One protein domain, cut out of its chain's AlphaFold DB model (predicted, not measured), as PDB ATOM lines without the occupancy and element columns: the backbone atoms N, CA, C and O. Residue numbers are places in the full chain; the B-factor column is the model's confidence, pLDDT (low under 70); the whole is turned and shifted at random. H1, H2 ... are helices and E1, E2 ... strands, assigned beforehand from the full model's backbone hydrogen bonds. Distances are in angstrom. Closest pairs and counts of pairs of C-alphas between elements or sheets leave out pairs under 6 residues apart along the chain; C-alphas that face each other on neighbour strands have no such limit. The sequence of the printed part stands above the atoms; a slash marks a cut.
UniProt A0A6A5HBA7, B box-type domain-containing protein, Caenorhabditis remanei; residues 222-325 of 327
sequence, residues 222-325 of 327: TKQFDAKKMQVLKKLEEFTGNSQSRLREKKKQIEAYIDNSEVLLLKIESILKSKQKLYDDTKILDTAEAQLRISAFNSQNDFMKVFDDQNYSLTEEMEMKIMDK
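Overview. This is residues 222 to 325 of the 327 residues of the protein "B box-type domain-containing protein" of Caenorhabditis remanei (UniProt A0A6A5HBA7). One very long, unbent helix, H1, makes the length of a rod, and the rest of the printed part folds back beside it. The shorter H2 runs back beside the later part of H1, and a small two-stranded hairpin, E1 and E2, sits beside the early part of H1, near residues 228 to 239. The printed part has 104 residues, with two named helices and two named strands in the order H1, H2, E1, E2; the sheet E1 - E2 is antiparallel and the class is mostly helix. It is extended, with a radius of gyration of the C-alphas of 24.0 A and spans of 79 by 21 by 17 A.

Along the chain. H1, residues 222 to 274, runs 78.0 A from C-alpha 222 at (2.668, 33.169, -57.173) to C-alpha 274 at (-6.888, 33.271, 20.287). H2, residues 282 to 299, is 26.2 A long. E1, residues 310 to 314, measures 13.3 A, and E2, residues 320 to 324, measures 13.6 A and ends with C-alpha 324 at (-11.092, 46.535, -31.975).

Arrangement. H1 and H2 form a helical hairpin, at a shallow tilt of 30 degrees, opposite ways. They only just touch, with 3 pairs of C-alphas within 8 A, through residues 261 to 268 of H1 and 284 to 291 of H2; the closest C-alphas, of Leu 264 and Ala 288, are 7.3 A apart. In both helices every O i to N i+4 pair is within hydrogen-bond range. The closest C-alphas of H1 and E2, those of Val 232 and Met 320, are 5.6 A apart. H1 and E1 are apart, and so are H2 and E2. E1 and E2 form an antiparallel hairpin at 156 degrees, with N 311 and O 323 at 2.7 A and N 321 and O 313 at 2.9 A, within hydrogen-bond range.

Size, cuts and confidence. The C-alphas farthest apart, of Thr 222 and Tyr 279, are 80.1 A apart. The printed part has no cut, and no link is long. Residues 272 to 280, of which 272 to 274 belong to H1, stand free. The mean pLDDT of the printed part is 84.4; residue 277, residues 279 to 281 and residues 297 to 305 are under 70.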
ATOM      1  N   THR A 222       3.136  34.136 -58.178       96.38
ATOM      2  CA  THR A 222       2.668  33.169 -57.173       96.38
ATOM      3  C   THR A 222       3.574  33.172 -55.943       96.38
ATOM      4  O   THR A 222       3.092  33.348 -54.825       96.38
ATOM      5  N   LYS A 223       4.898  33.100 -56.137       96.19
ATOM      6  CA  LYS A 223       5.880  33.174 -55.043       96.19
ATOM      7  C   LYS A 223       5.762  34.466 -54.236       96.19
ATOM      8  O   LYS A 223       5.892  34.431 -53.013       96.19
ATOM      9  N   GLN A 224       5.522  35.602 -54.892       94.88
ATOM     10  CA  GLN A 224       5.329  36.875 -54.195       94.88
ATOM     11  C   GLN A 224       4.066  36.861 -53.324       94.88
ATOM     12  O   GLN A 224       4.121  37.279 -52.165       94.88
ATOM     13  N   PHE A 225       2.947  36.352 -53.844       93.06
ATOM     14  CA  PHE A 225       1.705  36.236 -53.075       93.06
ATOM     15  C   PHE A 225       1.836  35.257 -51.906       93.06
ATOM     16  O   PHE A 225       1.416  35.583 -50.794       93.06
ATOM     17  N   ASP A 226       2.470  34.105 -52.117       94.19
ATOM     18  CA  ASP A 226       2.710  33.127 -51.056       94.19
ATOM     19  C   ASP A 226       3.595  33.703 -49.946       94.19
ATOM     20  O   ASP A 226       3.290  33.541 -48.764       94.19
ATOM     21  N   ALA A 227       4.642  34.456 -50.298       93.88
ATOM     22  CA  ALA A 227       5.487  35.131 -49.317       93.88
ATOM     23  C   ALA A 227       4.695  36.148 -48.475       93.88
ATOM     24  O   ALA A 227       4.803  36.147 -47.245       93.88
ATOM     25  N   LYS A 228       3.851  36.974 -49.110       92.75
ATOM     26  CA  LYS A 228       2.984  37.926 -48.396       92.75
ATOM     27  C   LYS A 228       1.974  37.215 -47.494       92.75
ATOM     28  O   LYS A 228       1.817  37.592 -46.333       92.75
ATOM     29  N   LYS A 229       1.345  36.141 -47.980       92.38
ATOM     30  CA  LYS A 229       0.430  35.302 -47.191       92.38
ATOM     31  C   LYS A 229       1.116  34.750 -45.943       92.38
ATOM     32  O   LYS A 229       0.571  34.859 -44.847       92.38
ATOM     33  N   MET A 230       2.321  34.200 -46.089       94.25
ATOM     34  CA  MET A 230       3.096  33.684 -44.958       94.25
ATOM     35  C   MET A 230       3.439  34.785 -43.948       94.25
ATOM     36  O   MET A 230       3.353  34.562 -42.742       94.25
ATOM     37  N   GLN A 231       3.771  35.991 -44.416       93.56
ATOM     38  CA  GLN A 231       4.051  37.130 -43.540       93.56
ATOM     39  C   GLN A 231       2.819  37.562 -42.730       93.56
ATOM     40  O   GLN A 231       2.936  37.822 -41.533       93.56
ATOM     41  N   VAL A 232       1.642  37.624 -43.358       93.75
ATOM     42  CA  VAL A 232       0.368  37.928 -42.682       93.75
ATOM     43  C   VAL A 232       0.069  36.895 -41.602       93.75
ATOM     44  O   VAL A 232      -0.211  37.272 -40.465       93.75
ATOM     45  N   LEU A 233       0.144  35.604 -41.943       92.25
ATOM     46  CA  LEU A 233      -0.144  34.524 -40.998       92.25
ATOM     47  C   LEU A 233       0.799  34.577 -39.796       92.25
ATOM     48  O   LEU A 233       0.344  34.505 -38.657       92.25
ATOM     49  N   LYS A 234       2.089  34.828 -40.038       95.00
ATOM     50  CA  LYS A 234       3.072  35.014 -38.971       95.00
ATOM     51  C   LYS A 234       2.722  36.194 -38.057       95.00
ATOM     52  O   LYS A 234       2.763  36.049 -36.839       95.00
ATOM     53  N   LYS A 235       2.326  37.348 -38.613       93.19
ATOM     54  CA  LYS A 235       1.900  38.502 -37.799       93.19
ATOM     55  C   LYS A 235       0.671  38.169 -36.938       93.19
ATOM     56  O   LYS A 235       0.581  38.638 -35.804       93.19
ATOM     57  N   LEU A 236      -0.270  37.368 -37.448       92.94
ATOM     58  CA  LEU A 236      -1.444  36.928 -36.685       92.94
ATOM     59  C   LEU A 236      -1.057  35.989 -35.537       92.94
ATOM     60  O   LEU A 236      -1.555  36.142 -34.419       92.94
ATOM     61  N   GLU A 237      -0.160  35.038 -35.799       93.56
ATOM     62  CA  GLU A 237       0.392  34.140 -34.781       93.56
ATOM     63  C   GLU A 237       1.108  34.928 -33.678       93.56
ATOM     64  O   GLU A 237       0.828  34.720 -32.497       93.56
ATOM     65  N   GLU A 238       1.957  35.890 -34.048       93.81
ATOM     66  CA  GLU A 238       2.658  36.774 -33.110       93.81
ATOM     67  C   GLU A 238       1.676  37.590 -32.256       93.81
ATOM     68  O   GLU A 238       1.788  37.614 -31.029       93.81
ATOM     69  N   PHE A 239       0.669  38.220 -32.873       90.75
ATOM     70  CA  PHE A 239      -0.367  38.959 -32.146       90.75
ATOM     71  C   PHE A 239      -1.116  38.068 -31.146       90.75
ATOM     72  O   PHE A 239      -1.331  38.457 -29.992       90.75
ATOM     73  N   THR A 240      -1.494  36.864 -31.578       90.19
ATOM     74  CA  THR A 240      -2.234  35.897 -30.757       90.19
ATOM     75  C   THR A 240      -1.383  35.413 -29.586       90.19
ATOM     76  O   THR A 240      -1.841  35.437 -28.442       90.19
ATOM     77  N   GLY A 241      -0.125  35.046 -29.844       90.69
ATOM     78  CA  GLY A 241       0.823  34.605 -28.822       90.69
ATOM     79  C   GLY A 241       1.129  35.694 -27.792       90.69
ATOM     80  O   GLY A 241       1.116  35.431 -26.586       90.69
ATOM     81  N   ASN A 242       1.320  36.938 -28.243       90.88
ATOM     82  CA  ASN A 242       1.551  38.086 -27.363       90.88
ATOM     83  C   ASN A 242       0.327  38.383 -26.490       90.88
ATOM     84  O   ASN A 242       0.448  38.566 -25.274       90.88
ATOM     85  N   SER A 243      -0.865  38.377 -27.090       88.12
ATOM     86  CA  SER A 243      -2.124  38.589 -26.372       88.12
ATOM     87  C   SER A 243      -2.350  37.504 -25.318       88.12
ATOM     88  O   SER A 243      -2.644  37.822 -24.165       88.12
ATOM     89  N   GLN A 244      -2.132  36.234 -25.671       91.06
ATOM     90  CA  GLN A 244      -2.247  35.111 -24.743       91.06
ATOM     91  C   GLN A 244      -1.242  35.218 -23.591       91.06
ATOM     92  O   GLN A 244      -1.615  35.010 -22.437       91.06
ATOM     93  N   SER A 245       0.015  35.563 -23.878       90.31
ATOM     94  CA  SER A 245       1.060  35.714 -22.858       90.31
ATOM     95  C   SER A 245       0.713  36.812 -21.853       90.31
ATOM     96  O   SER A 245       0.792  36.588 -20.646       90.31
ATOM     97  N   ARG A 246       0.222  37.965 -22.329       88.25
ATOM     98  CA  ARG A 246      -0.235  39.063 -21.464       88.25
ATOM     99  C   ARG A 246      -1.401  38.648 -20.564       88.25
ATOM    100  O   ARG A 246      -1.415  38.996 -19.386       88.25
ATOM    101  N   LEU A 247      -2.368  37.902 -21.104       87.88
ATOM    102  CA  LEU A 247      -3.500  37.385 -20.329       87.88
ATOM    103  C   LEU A 247      -3.052  36.360 -19.275       87.88
ATOM    104  O   LEU A 247      -3.525  36.408 -18.142       87.88
ATOM    105  N   ARG A 248      -2.117  35.463 -19.615       90.81
ATOM    106  CA  ARG A 248      -1.547  34.491 -18.665       90.81
ATOM    107  C   ARG A 248      -0.806  35.175 -17.520       90.81
ATOM    108  O   ARG A 248      -0.956  34.753 -16.380       90.81
ATOM    109  N   GLU A 249      -0.052  36.228 -17.817       90.31
ATOM    110  CA  GLU A 249       0.674  36.991 -16.802       90.31
ATOM    111  C   GLU A 249      -0.287  37.724 -15.857       90.31
ATOM    112  O   GLU A 249      -0.173  37.588 -14.641       90.31
ATOM    113  N   LYS A 250      -1.312  38.404 -16.396       86.12
ATOM    114  CA  LYS A 250      -2.381  39.002 -15.576       86.12
ATOM    115  C   LYS A 250      -3.072  37.970 -14.687       86.12
ATOM    116  O   LYS A 250      -3.249  38.205 -13.495       86.12
ATOM    117  N   LYS A 251      -3.431  36.811 -15.250       89.56
ATOM    118  CA  LYS A 251      -4.037  35.712 -14.495       89.56
ATOM    119  C   LYS A 251      -3.144  35.294 -13.321       89.56
ATOM    120  O   LYS A 251      -3.633  35.210 -12.201       89.56
ATOM    121  N   LYS A 252      -1.848  35.088 -13.566       91.81
ATOM    122  CA  LYS A 252      -0.880  34.694 -12.534       91.81
ATOM    123  C   LYS A 252      -0.769  35.736 -11.416       91.81
ATOM    124  O   LYS A 252      -0.654  35.375 -10.250       91.81
ATOM    125  N   GLN A 253      -0.821  37.023 -11.760       87.75
ATOM    126  CA  GLN A 253      -0.832  38.102 -10.770       87.75
ATOM    127  C   GLN A 253      -2.086  38.045  -9.892       87.75
ATOM    128  O   GLN A 253      -1.976  38.149  -8.673       87.75
ATOM    129  N   ILE A 254      -3.262  37.826 -10.487       86.69
ATOM    130  CA  ILE A 254      -4.523  37.670  -9.745       86.69
ATOM    131  C   ILE A 254      -4.479  36.437  -8.835       86.69
ATOM    132  O   ILE A 254      -4.839  36.546  -7.668       86.69
ATOM    133  N   GLU A 255      -3.991  35.296  -9.327       90.19
ATOM    134  CA  GLU A 255      -3.815  34.079  -8.516       90.19
ATOM    135  C   GLU A 255      -2.909  34.345  -7.300       90.19
ATOM    136  O   GLU A 255      -3.282  34.023  -6.177       90.19
ATOM    137  N   ALA A 256      -1.790  35.056  -7.476       89.69
ATOM    138  CA  ALA A 256      -0.920  35.431  -6.358       89.69
ATOM    139  C   ALA A 256      -1.597  36.387  -5.353       89.69
ATOM    140  O   ALA A 256      -1.332  36.324  -4.150       89.69
ATOM    141  N   TYR A 257      -2.471  37.288  -5.816       87.12
ATOM    142  CA  TYR A 257      -3.274  38.125  -4.918       87.12
ATOM    143  C   TYR A 257      -4.294  37.302  -4.125       87.12
ATOM    144  O   TYR A 257      -4.516  37.611  -2.951       87.12
ATOM    145  N   ILE A 258      -4.890  36.271  -4.732       88.75
ATOM    146  CA  ILE A 258      -5.801  35.343  -4.051       88.75
ATOM    147  C   ILE A 258      -5.043  34.613  -2.938       88.75
ATOM    148  O   ILE A 258      -5.424  34.760  -1.778       88.75
ATOM    149  N   ASP A 259      -3.918  33.965  -3.254       92.12
ATOM    150  CA  ASP A 259      -3.102  33.218  -2.284       92.12
ATOM    151  C   ASP A 259      -2.707  34.086  -1.074       92.12
ATOM    152  O   ASP A 259      -2.860  33.699   0.088       92.12
ATOM    153  N   ASN A 260      -2.240  35.314  -1.329       89.06
ATOM    154  CA  ASN A 260      -1.863  36.248  -0.267       89.06
ATOM    155  C   ASN A 260      -3.058  36.653   0.607       89.06
ATOM    156  O   ASN A 260      -2.909  36.839   1.818       89.06
ATOM    157  N   SER A 261      -4.237  36.817   0.002       88.81
ATOM    158  CA  SER A 261      -5.465  37.190   0.713       88.81
ATOM    159  C   SER A 261      -5.957  36.046   1.599       88.81
ATOM    160  O   SER A 261      -6.325  36.284   2.749       88.81
ATOM    161  N   GLU A 262      -5.895  34.805   1.117       91.75
ATOM    162  CA  GLU A 262      -6.247  33.611   1.893       91.75
ATOM    163  C   GLU A 262      -5.329  33.430   3.110       91.75
ATOM    164  O   GLU A 262      -5.802  33.211   4.230       91.75
ATOM    165  N   VAL A 263      -4.014  33.611   2.935       91.44
ATOM    166  CA  VAL A 263      -3.051  33.568   4.049       91.44
ATOM    167  C   VAL A 263      -3.352  34.648   5.091       91.44
ATOM    168  O   VAL A 263      -3.248  34.397   6.296       91.44
ATOM    169  N   LEU A 264      -3.715  35.855   4.653       89.12
ATOM    170  CA  LEU A 264      -4.073  36.942   5.559       89.12
ATOM    171  C   LEU A 264      -5.365  36.641   6.330       89.12
ATOM    172  O   LEU A 264      -5.399  36.856   7.542       89.12
ATOM    173  N   LEU A 265      -6.386  36.088   5.666       90.31
ATOM    174  CA  LEU A 265      -7.633  35.661   6.309       90.31
ATOM    175  C   LEU A 265      -7.369  34.646   7.423       90.31
ATOM    176  O   LEU A 265      -7.824  34.846   8.549       90.31
ATOM    177  N   LEU A 266      -6.556  33.618   7.159       91.44
ATOM    178  CA  LEU A 266      -6.184  32.621   8.170       91.44
ATOM    179  C   LEU A 266      -5.476  33.248   9.380       91.44
ATOM    180  O   LEU A 266      -5.743  32.875  10.525       91.44
ATOM    181  N   LYS A 267      -4.588  34.225   9.150       88.12
ATOM    182  CA  LYS A 267      -3.911  34.950  10.238       88.12
ATOM    183  C   LYS A 267      -4.893  35.777  11.066       88.12
ATOM    184  O   LYS A 267      -4.840  35.709  12.294       88.12
ATOM    185  N   ILE A 268      -5.791  36.519  10.414       87.06
ATOM    186  CA  ILE A 268      -6.834  37.307  11.085       87.06
ATOM    187  C   ILE A 268      -7.723  36.384  11.925       87.06
ATOM    188  O   ILE A 268      -7.911  36.632  13.114       87.06
ATOM    189  N   GLU A 269      -8.204  35.279  11.353       89.62
ATOM    190  CA  GLU A 269      -9.006  34.295  12.080       89.62
ATOM    191  C   GLU A 269      -8.284  33.734  13.307       89.62
ATOM    192  O   GLU A 269      -8.886  33.607  14.374       89.62
ATOM    193  N   SER A 270      -6.999  33.394  13.177       88.88
ATOM    194  CA  SER A 270      -6.197  32.871  14.285       88.88
ATOM    195  C   SER A 270      -6.055  33.889  15.425       88.88
ATOM    196  O   SER A 270      -6.136  33.518  16.600       88.88
ATOM    197  N   ILE A 271      -5.861  35.172  15.106       85.75
ATOM    198  CA  ILE A 271      -5.793  36.254  16.100       85.75
ATOM    199  C   ILE A 271      -7.152  36.419  16.793       85.75
ATOM    200  O   ILE A 271      -7.221  36.412  18.021       85.75
ATOM    201  N   LEU A 272      -8.245  36.469  16.026       85.94
ATOM    202  CA  LEU A 272      -9.600  36.594  16.569       85.94
ATOM    203  C   LEU A 272      -9.987  35.412  17.475       85.94
ATOM    204  O   LEU A 272     -10.567  35.623  18.540       85.94
ATOM    205  N   LYS A 273      -9.633  34.175  17.093       88.50
ATOM    206  CA  LYS A 273      -9.887  32.958  17.890       88.50
ATOM    207  C   LYS A 273      -9.072  32.936  19.185       88.50
ATOM    208  O   LYS A 273      -9.609  32.601  20.237       88.50
ATOM    209  N   SER A 274      -7.786  33.291  19.119       87.44
ATOM    210  CA  SER A 274      -6.888  33.271  20.287       87.44
ATOM    211  C   SER A 274      -7.084  34.458  21.240       87.44
ATOM    212  O   SER A 274      -6.706  34.356  22.406       87.44
ATOM    213  N   LYS A 275      -7.666  35.571  20.763       82.81
ATOM    214  CA  LYS A 275      -7.818  36.862  21.471       82.81
ATOM    215  C   LYS A 275      -6.502  37.481  21.965       82.81
ATOM    216  O   LYS A 275      -6.516  38.422  22.755       82.81
ATOM    217  N   GLN A 276      -5.361  36.968  21.511       75.00
ATOM    218  CA  GLN A 276      -4.043  37.499  21.844       75.00
ATOM    219  C   GLN A 276      -3.665  38.608  20.856       75.00
ATOM    220  O   GLN A 276      -4.077  38.571  19.701       75.00
ATOM    221  N   LYS A 277      -2.852  39.579  21.294       69.94
ATOM    222  CA  LYS A 277      -2.298  40.671  20.461       69.94
ATOM    223  C   LYS A 277      -3.302  41.677  19.878       69.94
ATOM    224  O   LYS A 277      -2.918  42.509  19.064       69.94
ATOM    225  N   LEU A 278      -4.556  41.662  20.334       71.88
ATOM    226  CA  LEU A 278      -5.596  42.589  19.865       71.88
ATOM    227  C   LEU A 278      -5.306  44.070  20.177       71.88
ATOM    228  O   LEU A 278      -5.858  44.937  19.510       71.88
ATOM    229  N   TYR A 279      -4.460  44.355  21.172       67.94
ATOM    230  CA  TYR A 279      -4.136  45.719  21.604       67.94
ATOM    231  C   TYR A 279      -2.800  46.246  21.047       67.94
ATOM    232  O   TYR A 279      -2.623  47.458  20.983       67.94
ATOM    233  N   ASP A 280      -1.896  45.357  20.609       65.56
ATOM    234  CA  ASP A 280      -0.489  45.704  20.333       65.56
ATOM    235  C   ASP A 280      -0.047  45.474  18.872       65.56
ATOM    236  O   ASP A 280       0.996  45.983  18.465       65.56
ATOM    237  N   ASP A 281      -0.795  44.709  18.062       67.56
ATOM    238  CA  ASP A 281      -0.373  44.329  16.702       67.56
ATOM    239  C   ASP A 281      -1.194  45.047  15.617       67.56
ATOM    240  O   ASP A 281      -2.018  44.456  14.922       67.56
ATOM    241  N   THR A 282      -0.969  46.357  15.460       72.19
ATOM    242  CA  THR A 282      -1.635  47.177  14.425       72.19
ATOM    243  C   THR A 282      -1.210  46.807  13.003       72.19
ATOM    244  O   THR A 282      -1.941  47.069  12.052       72.19
ATOM    245  N   LYS A 283      -0.070  46.124  12.832       81.94
ATOM    246  CA  LYS A 283       0.482  45.780  11.510       81.94
ATOM    247  C   LYS A 283      -0.438  44.880  10.695       81.94
ATOM    248  O   LYS A 283      -0.460  44.994   9.469       81.94
ATOM    249  N   ILE A 284      -1.175  43.972  11.339       81.88
ATOM    250  CA  ILE A 284      -2.126  43.107  10.627       81.88
ATOM    251  C   ILE A 284      -3.326  43.909  10.108       81.88
ATOM    252  O   ILE A 284      -3.793  43.638   9.004       81.88
ATOM    253  N   LEU A 285      -3.769  44.924  10.861       80.75
ATOM    254  CA  LEU A 285      -4.822  45.851  10.443       80.75
ATOM    255  C   LEU A 285      -4.336  46.698   9.264       80.75
ATOM    256  O   LEU A 285      -4.989  46.709   8.226       80.75
ATOM    257  N   ASP A 286      -3.141  47.287   9.373       84.50
ATOM    258  CA  ASP A 286      -2.527  48.079   8.300       84.50
ATOM    259  C   ASP A 286      -2.359  47.254   7.011       84.50
ATOM    260  O   ASP A 286      -2.651  47.722   5.909       84.50
ATOM    261  N   THR A 287      -1.931  45.992   7.143       85.62
ATOM    262  CA  THR A 287      -1.761  45.068   6.009       85.62
ATOM    263  C   THR A 287      -3.105  44.720   5.365       85.62
ATOM    264  O   THR A 287      -3.218  44.729   4.139       85.62
ATOM    265  N   ALA A 288      -4.138  44.449   6.169       83.75
ATOM    266  CA  ALA A 288      -5.476  44.137   5.671       83.75
ATOM    267  C   ALA A 288      -6.137  45.328   4.981       83.75
ATOM    268  O   ALA A 288      -6.668  45.182   3.879       83.75
ATOM    269  N   GLU A 289      -6.047  46.517   5.571       85.38
ATOM    270  CA  GLU A 289      -6.551  47.736   4.948       85.38
ATOM    271  C   GLU A 289      -5.830  48.047   3.633       85.38
ATOM    272  O   GLU A 289      -6.480  48.381   2.640       85.38
ATOM    273  N   ALA A 290      -4.502  47.908   3.591       85.25
ATOM    274  CA  ALA A 290      -3.729  48.121   2.372       85.25
ATOM    275  C   ALA A 290      -4.146  47.149   1.255       85.25
ATOM    276  O   ALA A 290      -4.343  47.564   0.111       85.25
ATOM    277  N   GLN A 291      -4.344  45.870   1.582       84.56
ATOM    278  CA  GLN A 291      -4.741  44.851   0.611       84.56
ATOM    279  C   GLN A 291      -6.166  45.072   0.082       84.56
ATOM    280  O   GLN A 291      -6.401  44.954  -1.124       84.56
ATOM    281  N   LEU A 292      -7.097  45.499   0.944       83.94
ATOM    282  CA  LEU A 292      -8.449  45.887   0.535       83.94
ATOM    283  C   LEU A 292      -8.432  47.088  -0.422       83.94
ATOM    284  O   LEU A 292      -9.104  47.051  -1.454       83.94
ATOM    285  N   ARG A 293      -7.608  48.111  -0.154       82.62
ATOM    286  CA  ARG A 293      -7.453  49.274  -1.051       82.62
ATOM    287  C   ARG A 293      -6.916  48.878  -2.431       82.62
ATOM    288  O   ARG A 293      -7.432  49.353  -3.441       82.62
ATOM    289  N   ILE A 294      -5.931  47.979  -2.489       79.44
ATOM    290  CA  ILE A 294      -5.368  47.474  -3.755       79.44
ATOM    291  C   ILE A 294      -6.419  46.676  -4.544       79.44
ATOM    292  O   ILE A 294      -6.559  46.865  -5.753       79.44
ATOM    293  N   SER A 295      -7.194  45.819  -3.872       74.25
ATOM    294  CA  SER A 295      -8.237  45.013  -4.525       74.25
ATOM    295  C   SER A 295      -9.344  45.869  -5.155       74.25
ATOM    296  O   SER A 295      -9.749  45.622  -6.293       74.25
ATOM    297  N   ALA A 296      -9.767  46.935  -4.463       72.38
ATOM    298  CA  ALA A 296     -10.762  47.879  -4.960       72.38
ATOM    299  C   ALA A 296     -10.280  48.594  -6.234       72.38
ATOM    300  O   ALA A 296     -11.031  48.683  -7.205       72.38
ATOM    301  N   PHE A 297      -9.012  49.020  -6.269       67.75
ATOM    302  CA  PHE A 297      -8.405  49.667  -7.436       67.75
ATOM    303  C   PHE A 297      -8.295  48.729  -8.654       67.75
ATOM    304  O   PHE A 297      -8.575  49.132  -9.784       67.75
ATOM    305  N   ASN A 298      -7.935  47.462  -8.435       68.50
ATOM    306  CA  ASN A 298      -7.763  46.487  -9.515       68.50
ATOM    307  C   ASN A 298      -9.101  46.016 -10.118       68.50
ATOM    308  O   ASN A 298      -9.174  45.776 -11.323       68.50
ATOM    309  N   SER A 299     -10.172  45.944  -9.321       60.38
ATOM    310  CA  SER A 299     -11.505  45.501  -9.773       60.38
ATOM    311  C   SER A 299     -12.180  46.426 -10.799       60.38
ATOM    312  O   SER A 299     -13.060  45.989 -11.535       60.38
ATOM    313  N   GLN A 300     -11.761  47.693 -10.885       57.44
ATOM    314  CA  GLN A 300     -12.382  48.693 -11.760       57.44
ATOM    315  C   GLN A 300     -11.775  48.744 -13.175       57.44
ATOM    316  O   GLN A 300     -12.350  49.382 -14.053       57.44
ATOM    317  N   ASN A 301     -10.640  48.075 -13.419       56.47
ATOM    318  CA  ASN A 301      -9.830  48.274 -14.631       56.47
ATOM    319  C   ASN A 301      -9.668  47.037 -15.534       56.47
ATOM    320  O   ASN A 301      -8.962  47.114 -16.544       56.47
ATOM    321  N   ASP A 302     -10.286  45.898 -15.215       58.38
ATOM    322  CA  ASP A 302      -9.980  44.640 -15.907       58.38
ATOM    323  C   ASP A 302     -10.994  44.293 -17.006       58.38
ATOM    324  O   ASP A 302     -11.809  43.380 -16.901       58.38
ATOM    325  N   PHE A 303     -10.932  45.044 -18.109       59.69
ATOM    326  CA  PHE A 303     -11.615  44.655 -19.342       59.69
ATOM    327  C   PHE A 303     -10.804  43.549 -20.036       59.69
ATOM    328  O   PHE A 303      -9.729  43.794 -20.598       59.69
ATOM    329  N   MET A 304     -11.301  42.314 -19.980       66.00
ATOM    330  CA  MET A 304     -10.693  41.168 -20.658       66.00
ATOM    331  C   MET A 304     -11.159  41.123 -22.110       66.00
ATOM    332  O   MET A 304     -12.280  40.718 -22.394       66.00
ATOM    333  N   LYS A 305     -10.285  41.539 -23.032       68.31
ATOM    334  CA  LYS A 305     -10.530  41.390 -24.471       68.31
ATOM    335  C   LYS A 305     -10.331  39.934 -24.890       68.31
ATOM    336  O   LYS A 305      -9.270  39.360 -24.623       68.31
ATOM    337  N   VAL A 306     -11.314  39.361 -25.573       78.69
ATOM    338  CA  VAL A 306     -11.223  38.045 -26.214       78.69
ATOM    339  C   VAL A 306     -10.832  38.189 -27.684       78.69
ATOM    340  O   VAL A 306     -10.923  39.264 -28.268       78.69
ATOM    341  N   PHE A 307     -10.356  37.103 -28.299       77.44
ATOM    342  CA  PHE A 307      -9.921  37.117 -29.703       77.44
ATOM    343  C   PHE A 307     -11.029  37.616 -30.645       77.44
ATOM    344  O   PHE A 307     -10.772  38.389 -31.561       77.44
ATOM    345  N   ASP A 308     -12.279  37.243 -30.365       80.56
ATOM    346  CA  ASP A 308     -13.430  37.656 -31.169       80.56
ATOM    347  C   ASP A 308     -13.843  39.125 -30.961       80.56
ATOM    348  O   ASP A 308     -14.712  39.621 -31.669       80.56
ATOM    349  N   ASP A 309     -13.189  39.873 -30.066       81.62
ATOM    350  CA  ASP A 309     -13.399  41.322 -29.935       81.62
ATOM    351  C   ASP A 309     -12.626  42.123 -30.994       81.62
ATOM    352  O   ASP A 309     -12.651  43.353 -30.980       81.62
ATOM    353  N   GLN A 310     -11.911  41.451 -31.903       83.50
ATOM    354  CA  GLN A 310     -11.117  42.070 -32.961       83.50
ATOM    355  C   GLN A 310     -11.707  41.792 -34.349       83.50
ATOM    356  O   GLN A 310     -12.182  40.698 -34.648       83.50
ATOM    357  N   ASN A 311     -11.629  42.785 -35.227       84.19
ATOM    358  CA  ASN A 311     -11.824  42.655 -36.662       84.19
ATOM    359  C   ASN A 311     -10.476  42.418 -37.341       84.19
ATOM    360  O   ASN A 311      -9.546  43.211 -37.182       84.19
ATOM    361  N   TYR A 312     -10.409  41.355 -38.139       87.56
ATOM    362  CA  TYR A 312      -9.234  40.962 -38.909       87.56
ATOM    363  C   TYR A 312      -9.530  41.141 -40.393       87.56
ATOM    364  O   TYR A 312     -10.486  40.564 -40.910       87.56
ATOM    365  N   SER A 313      -8.715  41.924 -41.091       88.38
ATOM    366  CA  SER A 313      -8.870  42.128 -42.531       88.38
ATOM    367  C   SER A 313      -7.522  42.260 -43.227       88.38
ATOM    368  O   SER A 313      -6.509  42.571 -42.597       88.38
ATOM    369  N   LEU A 314      -7.530  42.063 -44.544       88.50
ATOM    370  CA  LEU A 314      -6.397  42.340 -45.420       88.50
ATOM    371  C   LEU A 314      -6.639  43.622 -46.213       88.50
ATOM    372  O   LEU A 314      -7.762  43.876 -46.645       88.50
ATOM    373  N   THR A 315      -5.592  44.424 -46.390       88.56
ATOM    374  CA  THR A 315      -5.595  45.561 -47.323       88.56
ATOM    375  C   THR A 315      -5.379  45.091 -48.765       88.56
ATOM    376  O   THR A 315      -5.005  43.940 -49.003       88.56
ATOM    377  N   GLU A 316      -5.548  45.994 -49.735       84.12
ATOM    378  CA  GLU A 316      -5.216  45.743 -51.150       84.12
ATOM    379  C   GLU A 316      -3.739  45.358 -51.346       84.12
ATOM    380  O   GLU A 316      -3.395  44.574 -52.228       84.12
ATOM    381  N   GLU A 317      -2.861  45.829 -50.460       84.00
ATOM    382  CA  GLU A 317      -1.432  45.511 -50.466       84.00
ATOM    383  C   GLU A 317      -1.098  44.165 -49.789       84.00
ATOM    384  O   GLU A 317       0.077  43.777 -49.739       84.00
ATOM    385  N   MET A 318      -2.123  43.418 -49.346       85.50
ATOM    386  CA  MET A 318      -2.047  42.172 -48.569       85.50
ATOM    387  C   MET A 318      -1.405  42.358 -47.188       85.50
ATOM    388  O   MET A 318      -0.701  41.480 -46.690       85.50
ATOM    389  N   GLU A 319      -1.655  43.496 -46.543       86.31
ATOM    390  CA  GLU A 319      -1.212  43.736 -45.172       86.31
ATOM    391  C   GLU A 319      -2.305  43.400 -44.158       86.31
ATOM    392  O   GLU A 319      -3.485  43.685 -44.365       86.31
ATOM    393  N   MET A 320      -1.905  42.803 -43.031       89.44
ATOM    394  CA  MET A 320      -2.826  42.466 -41.949       89.44
ATOM    395  C   MET A 320      -3.217  43.710 -41.152       89.44
ATOM    396  O   MET A 320      -2.354  44.385 -40.586       89.44
ATOM    397  N   LYS A 321      -4.523  43.941 -41.023       89.25
ATOM    398  CA  LYS A 321      -5.101  44.958 -40.149       89.25
ATOM    399  C   LYS A 321      -5.905  44.287 -39.037       89.25
ATOM    400  O   LYS A 321      -6.749  43.437 -39.311       89.25
ATOM    401  N   ILE A 322      -5.634  44.687 -37.795       86.38
ATOM    402  CA  ILE A 322      -6.379  44.274 -36.602       86.38
ATOM    403  C   ILE A 322      -6.977  45.535 -35.984       86.38
ATOM    404  O   ILE A 322      -6.248  46.490 -35.714       86.38
ATOM    405  N   MET A 323      -8.294  45.561 -35.802       83.88
ATOM    406  CA  MET A 323      -9.016  46.679 -35.185       83.88
ATOM    407  C   MET A 323      -9.939  46.153 -34.091       83.88
ATOM    408  O   MET A 323     -10.565  45.117 -34.281       83.88
ATOM    409  N   ASP A 324     -10.088  46.877 -32.986       81.81
ATOM    410  CA  ASP A 324     -11.092  46.535 -31.975       81.81
ATOM    411  C   ASP A 324     -12.509  46.659 -32.580       81.81
ATOM    412  O   ASP A 324     -12.812  47.650 -33.244       81.81
ATOM    413  N   LYS A 325     -13.393  45.677 -32.343       77.62
ATOM    414  CA  LYS A 325     -14.802  45.714 -32.791       77.62
ATOM    415  C   LYS A 325     -15.616  46.812 -32.108       77.62
ATOM    416  O   LYS A 325     -16.621  47.241 -32.658       77.62
TER     417      LYS A 325